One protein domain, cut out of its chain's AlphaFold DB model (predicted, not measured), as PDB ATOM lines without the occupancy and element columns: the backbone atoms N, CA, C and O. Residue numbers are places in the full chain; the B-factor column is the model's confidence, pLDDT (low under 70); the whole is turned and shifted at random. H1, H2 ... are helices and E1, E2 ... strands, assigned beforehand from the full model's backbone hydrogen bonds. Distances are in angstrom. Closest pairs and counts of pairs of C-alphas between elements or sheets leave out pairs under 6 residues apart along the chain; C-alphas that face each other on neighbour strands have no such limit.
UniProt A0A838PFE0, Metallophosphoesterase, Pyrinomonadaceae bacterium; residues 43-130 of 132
ATOM      1  N   LEU A  43      -9.826 -57.821   4.308       97.44
ATOM      2  CA  LEU A  43     -10.249 -56.826   3.328       97.44
ATOM      3  C   LEU A  43     -11.295 -55.921   3.980       97.44
ATOM      4  O   LEU A  43     -12.404 -56.361   4.274       97.44
ATOM      5  N   LEU A  44     -10.931 -54.667   4.226       97.19
ATOM      6  CA  LEU A  44     -11.865 -53.620   4.614       97.19
ATOM      7  C   LEU A  44     -12.288 -52.893   3.340       97.19
ATOM      8  O   LEU A  44     -11.494 -52.157   2.766       97.19
ATOM      9  N   GLN A  45     -13.519 -53.107   2.890       96.62
ATOM     10  CA  GLN A  45     -14.014 -52.553   1.631       96.62
ATOM     11  C   GLN A  45     -15.189 -51.606   1.868       96.62
ATOM     12  O   GLN A  45     -16.066 -51.881   2.686       96.62
ATOM     13  N   VAL A  46     -15.184 -50.485   1.150       96.00
ATOM     14  CA  VAL A  46     -16.294 -49.524   1.069       96.00
ATOM     15  C   VAL A  46     -16.584 -49.184  -0.397       96.00
ATOM     16  O   VAL A  46     -15.747 -49.425  -1.267       96.00
ATOM     17  N   ASN A  47     -17.785 -48.705  -0.696       95.00
ATOM     18  CA  ASN A  47     -18.257 -48.336  -2.037       95.00
ATOM     19  C   ASN A  47     -19.364 -47.285  -1.909       95.00
ATOM     20  O   ASN A  47     -19.925 -47.143  -0.819       95.00
ATOM     21  N   ASP A  48     -19.661 -46.565  -2.993       93.12
ATOM     22  CA  ASP A  48     -20.832 -45.678  -3.077       93.12
ATOM     23  C   ASP A  48     -20.883 -44.617  -1.959       93.12
ATOM     24  O   ASP A  48     -21.908 -44.367  -1.317       93.12
ATOM     25  N   VAL A  49     -19.732 -44.006  -1.665       92.56
ATOM     26  CA  VAL A  49     -19.605 -43.007  -0.595       92.56
ATOM     27  C   VAL A  49     -19.581 -41.618  -1.203       92.56
ATOM     28  O   VAL A  49     -18.544 -41.129  -1.643       92.56
ATOM     29  N   TYR A  50     -20.725 -40.952  -1.144       90.06
ATOM     30  CA  TYR A  50     -20.916 -39.631  -1.745       90.06
ATOM     31  C   TYR A  50     -20.694 -38.466  -0.770       90.06
ATOM     32  O   TYR A  50     -20.753 -37.308  -1.165       90.06
ATOM     33  N   GLN A  51     -20.490 -38.738   0.520       88.69
ATOM     34  CA  GLN A  51     -20.262 -37.704   1.532       88.69
ATOM     35  C   GLN A  51     -19.192 -38.169   2.513       88.69
ATOM     36  O   GLN A  51     -19.279 -39.255   3.088       88.69
ATOM     37  N   PHE A  52     -18.184 -37.327   2.733       88.75
ATOM     38  CA  PHE A  52     -17.157 -37.590   3.740       88.75
ATOM     39  C   PHE A  52     -17.654 -37.275   5.162       88.75
ATOM     40  O   PHE A  52     -17.175 -37.869   6.134       88.75
ATOM     41  N   ALA A  53     -18.619 -36.359   5.294       92.00
ATOM     42  CA  ALA A  53     -19.194 -35.955   6.567       92.00
ATOM     43  C   ALA A  53     -20.265 -36.951   7.064       92.00
ATOM     44  O   ALA A  53     -20.916 -37.626   6.265       92.00
ATOM     45  N   PRO A  54     -20.464 -37.067   8.388       92.50
ATOM     46  CA  PRO A  54     -21.576 -37.823   8.952       92.50
ATOM     47  C   PRO A  54     -22.948 -37.263   8.549       92.50
ATOM     48  O   PRO A  54     -23.140 -36.049   8.493       92.50
ATOM     49  N   VAL A  55     -23.927 -38.152   8.402       88.81
ATOM     50  CA  VAL A  55     -25.338 -37.819   8.147       88.81
ATOM     51  C   VAL A  55     -26.197 -38.079   9.386       88.81
ATOM     52  O   VAL A  55     -25.695 -38.505  10.433       88.81
ATOM     53  N   ASP A  56     -27.498 -37.793   9.295       91.19
ATOM     54  CA  ASP A  56     -28.474 -38.033  10.365       91.19
ATOM     55  C   ASP A  56     -28.033 -37.426  11.705       91.19
ATOM     56  O   ASP A  56     -27.950 -38.102  12.733       91.19
ATOM     57  N   ARG A  57     -27.680 -36.132  11.675       89.19
ATOM     58  CA  ARG A  57     -27.177 -35.367  12.833       89.19
ATOM     59  C   ARG A  57     -25.937 -35.991  13.489       89.19
ATOM     60  O   ARG A  57     -25.762 -35.906  14.700       89.19
ATOM     61  N   GLY A  58     -25.084 -36.639  12.699       88.81
ATOM     62  CA  GLY A  58     -23.858 -37.265  13.191       88.81
ATOM     63  C   GLY A  58     -24.004 -38.727  13.594       88.81
ATOM     64  O   GLY A  58     -23.017 -39.363  13.961       88.81
ATOM     65  N   THR A  59     -25.204 -39.301  13.518       90.69
ATOM     66  CA  THR A  59     -25.434 -40.674  13.984       90.69
ATOM     67  C   THR A  59     -24.993 -41.724  12.970       90.69
ATOM     68  O   THR A  59     -24.626 -42.830  13.369       90.69
ATOM     69  N   ARG A  60     -24.910 -41.397  11.674       91.19
ATOM     70  CA  ARG A  60     -24.607 -42.372  10.611       91.19
ATOM     71  C   ARG A  60     -23.463 -41.934   9.700       91.19
ATOM     72  O   ARG A  60     -23.287 -40.755   9.418       91.19
ATOM     73  N   GLY A  61     -22.693 -42.919   9.237       90.19
ATOM     74  CA  GLY A  61     -21.606 -42.727   8.276       90.19
ATOM     75  C   GLY A  61     -20.466 -41.831   8.770       90.19
ATOM     76  O   GLY A  61     -20.174 -41.761   9.969       90.19
ATOM     77  N   GLY A  62     -19.825 -41.163   7.811       92.50
ATOM     78  CA  GLY A  62     -18.683 -40.280   8.019       92.50
ATOM     79  C   GLY A  62     -17.341 -41.002   7.921       92.50
ATOM     80  O   GLY A  62     -17.087 -42.000   8.603       92.50
ATOM     81  N   LEU A  63     -16.437 -40.451   7.113       93.69
ATOM     82  CA  LEU A  63     -15.137 -41.059   6.846       93.69
ATOM     83  C   LEU A  63     -14.250 -41.103   8.099       93.69
ATOM     84  O   LEU A  63     -13.518 -42.066   8.305       93.69
ATOM     85  N   ALA A  64     -14.402 -40.145   9.018       93.75
ATOM     86  CA  ALA A  64     -13.731 -40.169  10.322       93.75
ATOM     87  C   ALA A  64     -14.072 -41.426  11.150       93.75
ATOM     88  O   ALA A  64     -13.216 -41.991  11.843       93.75
ATOM     89  N   ARG A  65     -15.316 -41.912  11.055       94.69
ATOM     90  CA  ARG A  65     -15.735 -43.154  11.714       94.69
ATOM     91  C   ARG A  65     -15.123 -44.368  11.029       94.69
ATOM     92  O   ARG A  65     -14.616 -45.247  11.720       94.69
ATOM     93  N   VAL A  66     -15.096 -44.380   9.696       95.44
ATOM     94  CA  VAL A  66     -14.426 -45.429   8.909       95.44
ATOM     95  C   VAL A  66     -12.940 -45.506   9.263       95.44
ATOM     96  O   VAL A  66     -12.432 -46.590   9.525       95.44
ATOM     97  N   MET A  67     -12.248 -44.370   9.386       95.38
ATOM     98  CA  MET A  67     -10.847 -44.324   9.820       95.38
ATOM     99  C   MET A  67     -10.650 -44.870  11.238       95.38
ATOM    100  O   MET A  67      -9.645 -45.523  11.522       95.38
ATOM    101  N   THR A  68     -11.599 -44.617  12.139       96.25
ATOM    102  CA  THR A  68     -11.561 -45.164  13.503       96.25
ATOM    103  C   THR A  68     -11.717 -46.684  13.482       96.25
ATOM    104  O   THR A  68     -10.917 -47.381  14.108       96.25
ATOM    105  N   LEU A  69     -12.675 -47.198  12.705       95.56
ATOM    106  CA  LEU A  69     -12.876 -48.636  12.502       95.56
ATOM    107  C   LEU A  69     -11.649 -49.291  11.861       95.56
ATOM    108  O   LEU A  69     -11.169 -50.300  12.366       95.56
ATOM    109  N   LYS A  70     -11.071 -48.680  10.820       96.00
ATOM    110  CA  LYS A  70      -9.824 -49.136  10.191       96.00
ATOM    111  C   LYS A  70      -8.713 -49.305  11.226       96.00
ATOM    112  O   LYS A  70      -8.092 -50.360  11.282       96.00
ATOM    113  N   LYS A  71      -8.491 -48.299  12.081       96.38
ATOM    114  CA  LYS A  71      -7.472 -48.360  13.143       96.38
ATOM    115  C   LYS A  71      -7.742 -49.471  14.159       96.38
ATOM    116  O   LYS A  71      -6.791 -50.036  14.685       96.38
ATOM    117  N   GLN A  72      -9.003 -49.757  14.474       97.12
ATOM    118  CA  GLN A  72      -9.368 -50.860  15.370       97.12
ATOM    119  C   GLN A  72      -9.091 -52.213  14.706       97.12
ATOM    120  O   GLN A  72      -8.367 -53.024  15.272       97.12
ATOM    121  N   ILE A  73      -9.546 -52.397  13.465       96.50
ATOM    122  CA  ILE A  73      -9.331 -53.625  12.688       96.50
ATOM    123  C   ILE A  73      -7.836 -53.893  12.486       96.50
ATOM    124  O   ILE A  73      -7.385 -55.015  12.679       96.50
ATOM    125  N   GLN A  74      -7.037 -52.869  12.177       95.75
ATOM    126  CA  GLN A  74      -5.590 -53.011  11.986       95.75
ATOM    127  C   GLN A  74      -4.839 -53.441  13.257       95.75
ATOM    128  O   GLN A  74      -3.777 -54.050  13.152       95.75
ATOM    129  N   LYS A  75      -5.374 -53.155  14.455       96.44
ATOM    130  CA  LYS A  75      -4.799 -53.657  15.717       96.44
ATOM    131  C   LYS A  75      -5.021 -55.158  15.889       96.44
ATOM    132  O   LYS A  75      -4.187 -55.822  16.493       96.44
ATOM    133  N   GLU A  76      -6.133 -55.675  15.378       95.38
ATOM    134  CA  GLU A  76      -6.509 -57.088  15.482       95.38
ATOM    135  C   GLU A  76      -5.977 -57.920  14.303       95.38
ATOM    136  O   GLU A  76      -5.661 -59.099  14.459       95.38
ATOM    137  N   SER A  77      -5.849 -57.304  13.125       95.12
ATOM    138  CA  SER A  77      -5.386 -57.926  11.888       95.12
ATOM    139  C   SER A  77      -4.351 -57.031  11.191       95.12
ATOM    140  O   SER A  77      -4.715 -56.122  10.437       95.12
ATOM    141  N   PRO A  78      -3.043 -57.260  11.413       92.25
ATOM    142  CA  PRO A  78      -1.993 -56.400  10.862       92.25
ATOM    143  C   PRO A  78      -1.926 -56.443   9.328       92.25
ATOM    144  O   PRO A  78      -1.451 -55.497   8.708       92.25
ATOM    145  N   HIS A  79      -2.434 -57.506   8.699       96.00
ATOM    146  CA  HIS A  79      -2.515 -57.635   7.244       96.00
ATOM    147  C   HIS A  79      -3.897 -57.209   6.730       96.00
ATOM    148  O   HIS A  79      -4.634 -58.005   6.147       96.00
ATOM    149  N   THR A  80      -4.260 -55.951   6.976       97.31
ATOM    150  CA  THR A  80      -5.521 -55.369   6.493       97.31
ATOM    151  C   THR A  80      -5.278 -54.490   5.270       97.31
ATOM    152  O   THR A  80      -4.443 -53.591   5.333       97.31
ATOM    153  N   LEU A  81      -6.046 -54.712   4.202       97.56
ATOM    154  CA  LEU A  81      -6.133 -53.835   3.030       97.56
ATOM    155  C   LEU A  81      -7.419 -53.010   3.091       97.56
ATOM    156  O   LEU A  81      -8.498 -53.566   3.300       97.56
ATOM    157  N   PHE A  82      -7.309 -51.701   2.886       97.56
ATOM    158  CA  PHE A  82      -8.422 -50.769   2.783       97.56
ATOM    159  C   PHE A  82      -8.713 -50.440   1.315       97.56
ATOM    160  O   PHE A  82      -7.917 -49.797   0.630       97.56
ATOM    161  N   LEU A  83      -9.867 -50.900   0.838       97.56
ATOM    162  CA  LEU A  83     -10.251 -50.912  -0.567       97.56
ATOM    163  C   LEU A  83     -11.502 -50.064  -0.808       97.56
ATOM    164  O   LEU A  83     -12.439 -50.077  -0.004       97.56
ATOM    165  N   PHE A  84     -11.544 -49.383  -1.950       97.00
ATOM    166  CA  PHE A  84     -12.701 -48.616  -2.398       97.00
ATOM    167  C   PHE A  84     -13.180 -49.102  -3.763       97.00
ATOM    168  O   PHE A  84     -12.407 -49.109  -4.718       97.00
ATOM    169  N   ALA A  85     -14.452 -49.485  -3.864       95.50
ATOM    170  CA  ALA A  85     -15.024 -50.038  -5.091       95.50
ATOM    171  C   ALA A  85     -15.773 -49.002  -5.955       95.50
ATOM    172  O   ALA A  85     -16.744 -49.348  -6.617       95.50
ATOM    173  N   GLY A  86     -15.315 -47.746  -5.967       92.38
ATOM    174  CA  GLY A  86     -15.844 -46.701  -6.849       92.38
ATOM    175  C   GLY A  86     -17.126 -46.023  -6.361       92.38
ATOM    176  O   GLY A  86     -17.650 -46.329  -5.287       92.38
ATOM    177  N   ASP A  87     -17.586 -45.061  -7.161       91.12
ATOM    178  CA  ASP A  87     -18.758 -44.212  -6.946       91.12
ATOM    179  C   ASP A  87     -18.644 -43.315  -5.699       91.12
ATOM    180  O   ASP A  87     -19.325 -43.468  -4.691       91.12
ATOM    181  N   THR A  88     -17.744 -42.332  -5.750       90.25
ATOM    182  CA  THR A  88     -17.580 -41.305  -4.709       90.25
ATOM    183  C   THR A  88     -17.862 -39.884  -5.180       90.25
ATOM    184  O   THR A  88     -18.245 -39.038  -4.372       90.25
ATOM    185  N   ILE A  89     -17.679 -39.591  -6.472       85.75
ATOM    186  CA  ILE A  89     -17.712 -38.201  -6.946       85.75
ATOM    187  C   ILE A  89     -19.152 -37.712  -7.142       85.75
ATOM    188  O   ILE A  89     -19.547 -36.710  -6.549       85.75
ATOM    189  N   SER A  90     -19.954 -38.399  -7.954       80.06
ATOM    190  CA  SER A  90     -21.386 -38.102  -8.130       80.06
ATOM    191  C   SER A  90     -22.248 -39.077  -7.337       80.06
ATOM    192  O   SER A  90     -21.828 -40.220  -7.208       80.06
ATOM    193  N   PRO A  91     -23.450 -38.687  -6.861       74.75
ATOM    194  CA  PRO A  91     -24.184 -37.435  -7.108       74.75
ATOM    195  C   PRO A  91     -24.030 -36.367  -5.999       74.75
ATOM    196  O   PRO A  91     -24.954 -35.591  -5.759       74.75
ATOM    197  N   SER A  92     -22.895 -36.328  -5.293       76.12
ATOM    198  CA  SER A  92     -22.649 -35.363  -4.208       76.12
ATOM    199  C   SER A  92     -22.865 -33.909  -4.645       76.12
ATOM    200  O   SER A  92     -22.317 -33.463  -5.654       76.12
ATOM    201  N   VAL A  93     -23.616 -33.148  -3.841       78.69
ATOM    202  CA  VAL A  93     -23.822 -31.706  -4.050       78.69
ATOM    203  C   VAL A  93     -22.506 -30.950  -3.875       78.69
ATOM    204  O   VAL A  93     -22.197 -30.048  -4.650       78.69
ATOM    205  N   GLU A  94     -21.691 -31.342  -2.898       80.31
ATOM    206  CA  GLU A  94     -20.375 -30.755  -2.666       80.31
ATOM    207  C   GLU A  94     -19.447 -30.981  -3.864       80.31
ATOM    208  O   GLU A  94     -18.723 -30.068  -4.263       80.31
ATOM    209  N   SER A  95     -19.515 -32.152  -4.501       81.56
ATOM    210  CA  SER A  95     -18.713 -32.442  -5.693       81.56
ATOM    211  C   SER A  95     -19.091 -31.597  -6.905       81.56
ATOM    212  O   SER A  95     -18.258 -31.448  -7.793       81.56
ATOM    213  N   ILE A  96     -20.281 -30.990  -6.949       79.62
ATOM    214  CA  ILE A  96     -20.621 -30.004  -7.988       79.62
ATOM    215  C   ILE A  96     -19.758 -28.746  -7.821       79.62
ATOM    216  O   ILE A  96     -19.244 -28.214  -8.802       79.62
ATOM    217  N   MET A  97     -19.566 -28.289  -6.582       83.38
ATOM    218  CA  MET A  97     -18.812 -27.067  -6.284       83.38
ATOM    219  C   MET A  97     -17.299 -27.297  -6.323       83.38
ATOM    220  O   MET A  97     -16.556 -26.473  -6.851       83.38
ATOM    221  N   TYR A  98     -16.845 -28.427  -5.784       85.69
ATOM    222  CA  TYR A  98     -15.425 -28.739  -5.603       85.69
ATOM    223  C   TYR A  98     -14.874 -29.729  -6.639       85.69
ATOM    224  O   TYR A  98     -13.721 -30.147  -6.541       85.69
ATOM    225  N   LYS A  99     -15.685 -30.123  -7.630       85.94
ATOM    226  CA  LYS A  99     -15.322 -31.071  -8.700       85.94
ATOM    227  C   LYS A  99     -14.769 -32.408  -8.177       85.94
ATOM    228  O   LYS A  99     -13.921 -33.024  -8.812       85.94
ATOM    229  N   GLY A 100     -15.217 -32.841  -6.998       86.81
ATOM    230  CA  GLY A 100     -14.772 -34.076  -6.345       86.81
ATOM    231  C   GLY A 100     -13.446 -33.982  -5.584       86.81
ATOM    232  O   GLY A 100     -13.107 -34.931  -4.876       86.81
ATOM    233  N   ALA A 101     -12.711 -32.866  -5.662       89.75
ATOM    234  CA  ALA A 101     -11.405 -32.718  -5.015       89.75
ATOM    235  C   ALA A 101     -11.464 -32.966  -3.497       89.75
ATOM    236  O   ALA A 101     -10.592 -33.629  -2.940       89.75
ATOM    237  N   GLN A 102     -12.542 -32.520  -2.849       90.62
ATOM    238  CA  GLN A 102     -12.786 -32.722  -1.423       90.62
ATOM    239  C   GLN A 102     -12.920 -34.207  -1.050       90.62
ATOM    240  O   GLN A 102     -12.472 -34.626   0.019       90.62
ATOM    241  N   MET A 103     -13.510 -35.025  -1.931       92.12
ATOM    242  CA  MET A 103     -13.626 -36.470  -1.712       92.12
ATOM    243  C   MET A 103     -12.278 -37.155  -1.902       92.12
ATOM    244  O   MET A 103     -11.888 -37.968  -1.067       92.12
ATOM    245  N   ILE A 104     -11.532 -36.783  -2.946       91.94
ATOM    246  CA  ILE A 104     -10.188 -37.318  -3.194       91.94
ATOM    247  C   ILE A 104      -9.251 -37.014  -2.017       91.94
ATOM    248  O   ILE A 104      -8.577 -37.914  -1.516       91.94
ATOM    249  N   GLU A 105      -9.253 -35.781  -1.510       93.19
ATOM    250  CA  GLU A 105      -8.462 -35.400  -0.334       93.19
ATOM    251  C   GLU A 105      -8.875 -36.182   0.921       93.19
ATOM    252  O   GLU A 105      -8.025 -36.657   1.684       93.19
ATOM    253  N   SER A 106     -10.181 -36.388   1.108       93.31
ATOM    254  CA  SER A 106     -10.715 -37.179   2.217       93.31
ATOM    255  C   SER A 106     -10.233 -38.635   2.158       93.31
ATOM    256  O   SER A 106      -9.778 -39.173   3.169       93.31
ATOM    257  N   TRP A 107     -10.255 -39.267   0.981       95.25
ATOM    258  CA  TRP A 107      -9.759 -40.635   0.787       95.25
ATOM    259  C   TRP A 107      -8.254 -40.771   0.991       95.25
ATOM    260  O   TRP A 107      -7.811 -41.710   1.658       95.25
ATOM    261  N   ASN A 108      -7.478 -39.808   0.490       94.81
ATOM    262  CA  ASN A 108      -6.039 -39.748   0.731       94.81
ATOM    263  C   ASN A 108      -5.747 -39.662   2.235       94.81
ATOM    264  O   ASN A 108      -4.912 -40.399   2.755       94.81
ATOM    265  N   THR A 109      -6.503 -38.832   2.956       95.00
ATOM    266  CA  THR A 109      -6.386 -38.689   4.413       95.00
ATOM    267  C   THR A 109      -6.792 -39.964   5.158       95.00
ATOM    268  O   THR A 109      -6.180 -40.322   6.166       95.00
ATOM    269  N   ALA A 110      -7.793 -40.695   4.661       94.38
ATOM    270  CA  ALA A 110      -8.198 -41.983   5.221       94.38
ATOM    271  C   ALA A 110      -7.162 -43.106   4.995       94.38
ATOM    272  O   ALA A 110      -7.220 -44.157   5.651       94.38
ATOM    273  N   GLY A 111      -6.186 -42.874   4.112       95.19
ATOM    274  CA  GLY A 111      -5.118 -43.811   3.777       95.19
ATOM    275  C   GLY A 111      -5.654 -45.022   3.030       95.19
ATOM    276  O   GLY A 111      -5.468 -46.150   3.484       95.19
ATOM    277  N   LEU A 112      -6.416 -44.789   1.969       95.25
ATOM    278  CA  LEU A 112      -6.898 -45.844   1.090       95.25
ATOM    279  C   LEU A 112      -5.725 -46.552   0.391       95.25
ATOM    280  O   LEU A 112      -4.810 -45.881  -0.077       95.25
ATOM    281  N   ASP A 113      -5.755 -47.886   0.314       96.50
ATOM    282  CA  ASP A 113      -4.689 -48.660  -0.335       96.50
ATOM    283  C   ASP A 113      -4.950 -48.812  -1.837       96.50
ATOM    284  O   ASP A 113      -4.052 -48.613  -2.652       96.50
ATOM    285  N   TYR A 114      -6.192 -49.135  -2.209       96.44
ATOM    286  CA  TYR A 114      -6.598 -49.272  -3.607       96.44
ATOM    287  C   TYR A 114      -8.011 -48.743  -3.839       96.44
ATOM    288  O   TYR A 114      -8.897 -48.896  -2.995       96.44
ATOM    289  N   ALA A 115      -8.222 -48.177  -5.025       94.94
ATOM    290  CA  ALA A 115      -9.514 -47.721  -5.514       94.94
ATOM    291  C   ALA A 115      -9.772 -48.277  -6.915       94.94
ATOM    292  O   ALA A 115      -8.853 -48.345  -7.733       94.94
ATOM    293  N   THR A 116     -11.022 -48.608  -7.215       94.12
ATOM    294  CA  THR A 116     -11.502 -48.774  -8.590       94.12
ATOM    295  C   THR A 116     -12.359 -47.580  -8.991       94.12
ATOM    296  O   THR A 116     -12.923 -46.897  -8.137       94.12
ATOM    297  N   LEU A 117     -12.461 -47.327 -10.296       90.88
ATOM    298  CA  LEU A 117     -13.407 -46.351 -10.834       90.88
ATOM    299  C   LEU A 117     -14.789 -47.000 -10.940       90.88
ATOM    300  O   LEU A 117     -14.897 -48.121 -11.440       90.88
ATOM    301  N   GLY A 118     -15.817 -46.299 -10.478       88.31
ATOM    302  CA  GLY A 118     -17.211 -46.628 -10.732       88.31
ATOM    303  C   GLY A 118     -17.759 -45.838 -11.922       88.31
ATOM    304  O   GLY A 118     -17.039 -45.113 -12.621       88.31
ATOM    305  N   ASN A 119     -19.052 -45.992 -12.196       87.44
ATOM    306  CA  ASN A 119     -19.711 -45.272 -13.285       87.44
ATOM    307  C   ASN A 119     -19.869 -43.774 -12.986       87.44
ATOM    308  O   ASN A 119     -19.893 -42.969 -13.918       87.44
ATOM    309  N   HIS A 120     -19.964 -43.378 -11.717       85.38
ATOM    310  CA  HIS A 120     -20.158 -41.985 -11.320       85.38
ATOM    311  C   HIS A 120     -18.887 -41.130 -11.393       85.38
ATOM    312  O   HIS A 120     -18.995 -39.904 -11.485       85.38
ATOM    313  N   GLU A 121     -17.703 -41.742 -11.442       80.81
ATOM    314  CA  GLU A 121     -16.436 -41.034 -11.672       80.81
ATOM    315  C   GLU A 121     -16.327 -40.482 -13.101       80.81
ATOM    316  O   GLU A 121     -15.760 -39.413 -13.304       80.81
ATOM    317  N   LEU A 122     -16.914 -41.171 -14.086       75.62
ATOM    318  CA  LEU A 122     -16.802 -40.821 -15.510       75.62
ATOM    319  C   LEU A 122     -17.869 -39.816 -15.981       75.62
ATOM    320  O   LEU A 122     -17.802 -39.308 -17.099       75.62
ATOM    321  N   ILE A 123     -18.866 -39.519 -15.142       65.06
ATOM    322  CA  ILE A 123     -19.995 -38.645 -15.501       65.06
ATOM    323  C   ILE A 123     -19.682 -37.160 -15.257       65.06
ATOM    324  O   ILE A 123     -20.244 -36.307 -15.952       65.06
ATOM    325  N   LEU A 124     -18.788 -36.816 -14.318       56.25
ATOM    326  CA  LEU A 124     -18.451 -35.406 -14.059       56.25
ATOM    327  C   LEU A 124     -17.771 -34.730 -15.259       56.25
ATOM    328  O   LEU A 124     -18.010 -33.544 -15.508       56.25
ATOM    329  N   ASP A 125     -16.981 -35.485 -16.021       52.41
ATOM    330  CA  ASP A 125     -16.207 -34.959 -17.149       52.41
ATOM    331  C   ASP A 125     -17.099 -34.456 -18.294       52.41
ATOM    332  O   ASP A 125     -16.808 -33.437 -18.923       52.41
ATOM    333  N   LEU A 126     -18.261 -35.081 -18.512       44.66
ATOM    334  CA  LEU A 126     -19.131 -34.736 -19.642       44.66
ATOM    335  C   LEU A 126     -19.936 -33.445 -19.445       44.66
ATOM    336  O   LEU A 126     -20.388 -32.861 -20.427       44.66
ATOM    337  N   LYS A 127     -20.121 -32.970 -18.205       46.88
ATOM    338  CA  LYS A 127     -20.847 -31.709 -17.946       46.88
ATOM    339  C   LYS A 127     -19.930 -30.514 -17.701       46.88
ATOM    340  O   LYS A 127     -20.340 -29.394 -17.988       46.88
ATOM    341  N   CYS A 128     -18.706 -30.724 -17.208       46.19
ATOM    342  CA  CYS A 128     -17.748 -29.635 -16.989       46.19
ATOM    343  C   CYS A 128     -16.858 -29.337 -18.208       46.19
ATOM    344  O   CYS A 128     -16.466 -28.185 -18.369       46.19
ATOM    345  N   SER A 129     -16.575 -30.308 -19.087       42.00
ATOM    346  CA  SER A 129     -15.760 -30.065 -20.292       42.00
ATOM    347  C   SER A 129     -16.508 -29.335 -21.416       42.00
ATOM    348  O   SER A 129     -15.878 -28.871 -22.359       42.00
ATOM    349  N   ALA A 130     -17.836 -29.217 -21.343       42.25
ATOM    350  CA  ALA A 130     -18.635 -28.539 -22.367       42.25
ATOM    351  C   ALA A 130     -18.683 -27.003 -22.208       42.25
ATOM    352  O   ALA A 130     -19.329 -26.343 -23.013       42.25
TER     353      ALA A 130
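Overview. This is residues 43 to 130 of the 132 residues of the protein "Metallophosphoesterase" of Pyrinomonadaceae bacterium (UniProt A0A838PFE0). A small two-strand parallel sheet, E1 beside E2, has the helix H1 packed over one face with its residues 66 to 74, while H3 runs nearly parallel to H1 and meets the start of H1 with its own far end. H2 makes a corner with H3 away from the sheet, the loop of residues 55 to 60 sticks out, and H4 is a short tail at the far end of the long axis from Glu 76. The printed part has 88 residues, with two named strands and four named helices in the order E1, H1, E2, H2, H3, H4; the class is mostly helix. The whole is compact by its radius of gyration of the C-alphas, 13.8 A, yet elongated in outline, with spans of 49 by 30 by 17 A.

Along the chain. E1, residues 43 to 46, begins at C-alpha 43 at (-10.249, -56.826, 3.328) and is 9.7 A long. H1, residues 63 to 76, begins at C-alpha 63 at (-15.137, -41.059, 6.846) and is 20.1 A long. E2, residues 80 to 84, is 13.3 A long. H2 is residues 93 to 98, 9.0 A, and H3 is residues 101 to 110, 14.2 A. H4, residues 124 to 130, is 10.8 A long and ends at C-alpha 130 at (-18.635, -28.539, -22.367).

Arrangement. E1 and E2 are parallel neighbours, with 24 degrees between their directions; N 44 and O 81 are 2.8 A apart and N 83 and O 44 are 2.8 A apart, within hydrogen-bond range. E1, H1 and E2 form a strand-helix-strand unit, two parallel neighbour strands with a helix between them along the chain, and its crossover is right-handed. The closest C-alphas of H1 and E2, those of Gln 74 and Thr 80, are 6.0 A apart. Residues 83 to 84 of E2 also pair, parallel, with residues 114 to 115. H1 touches H3 with residues 63 to 67 alone, at a shallow tilt of 21 degrees, the same way; the closest C-alphas, of Met 67 and Ala 110, are 5.8 A apart. H2 and H3 touch only at the corner by their link, about perpendicular at 84 degrees, with the C-alphas of Ser 95 and Gln 102 closest at 7.3 A. H4 touches no helix; it is only just apart from H2, at 8.4 A. In H1 and H3 every O i to N i+4 pair is within hydrogen-bond range; in H2 1 of 2 are and in H4 2 of 3.

Size, cuts and confidence. The two C-alphas farthest apart, those of Glu 76 and Ala 130, are 48.9 A apart. The printed part has no cut. The links E1 to H1, of 16 residues, and H3 to H4, of 13 residues, are long. The mean pLDDT of the printed part is 87.6, and residues 123 to 130 are under 70.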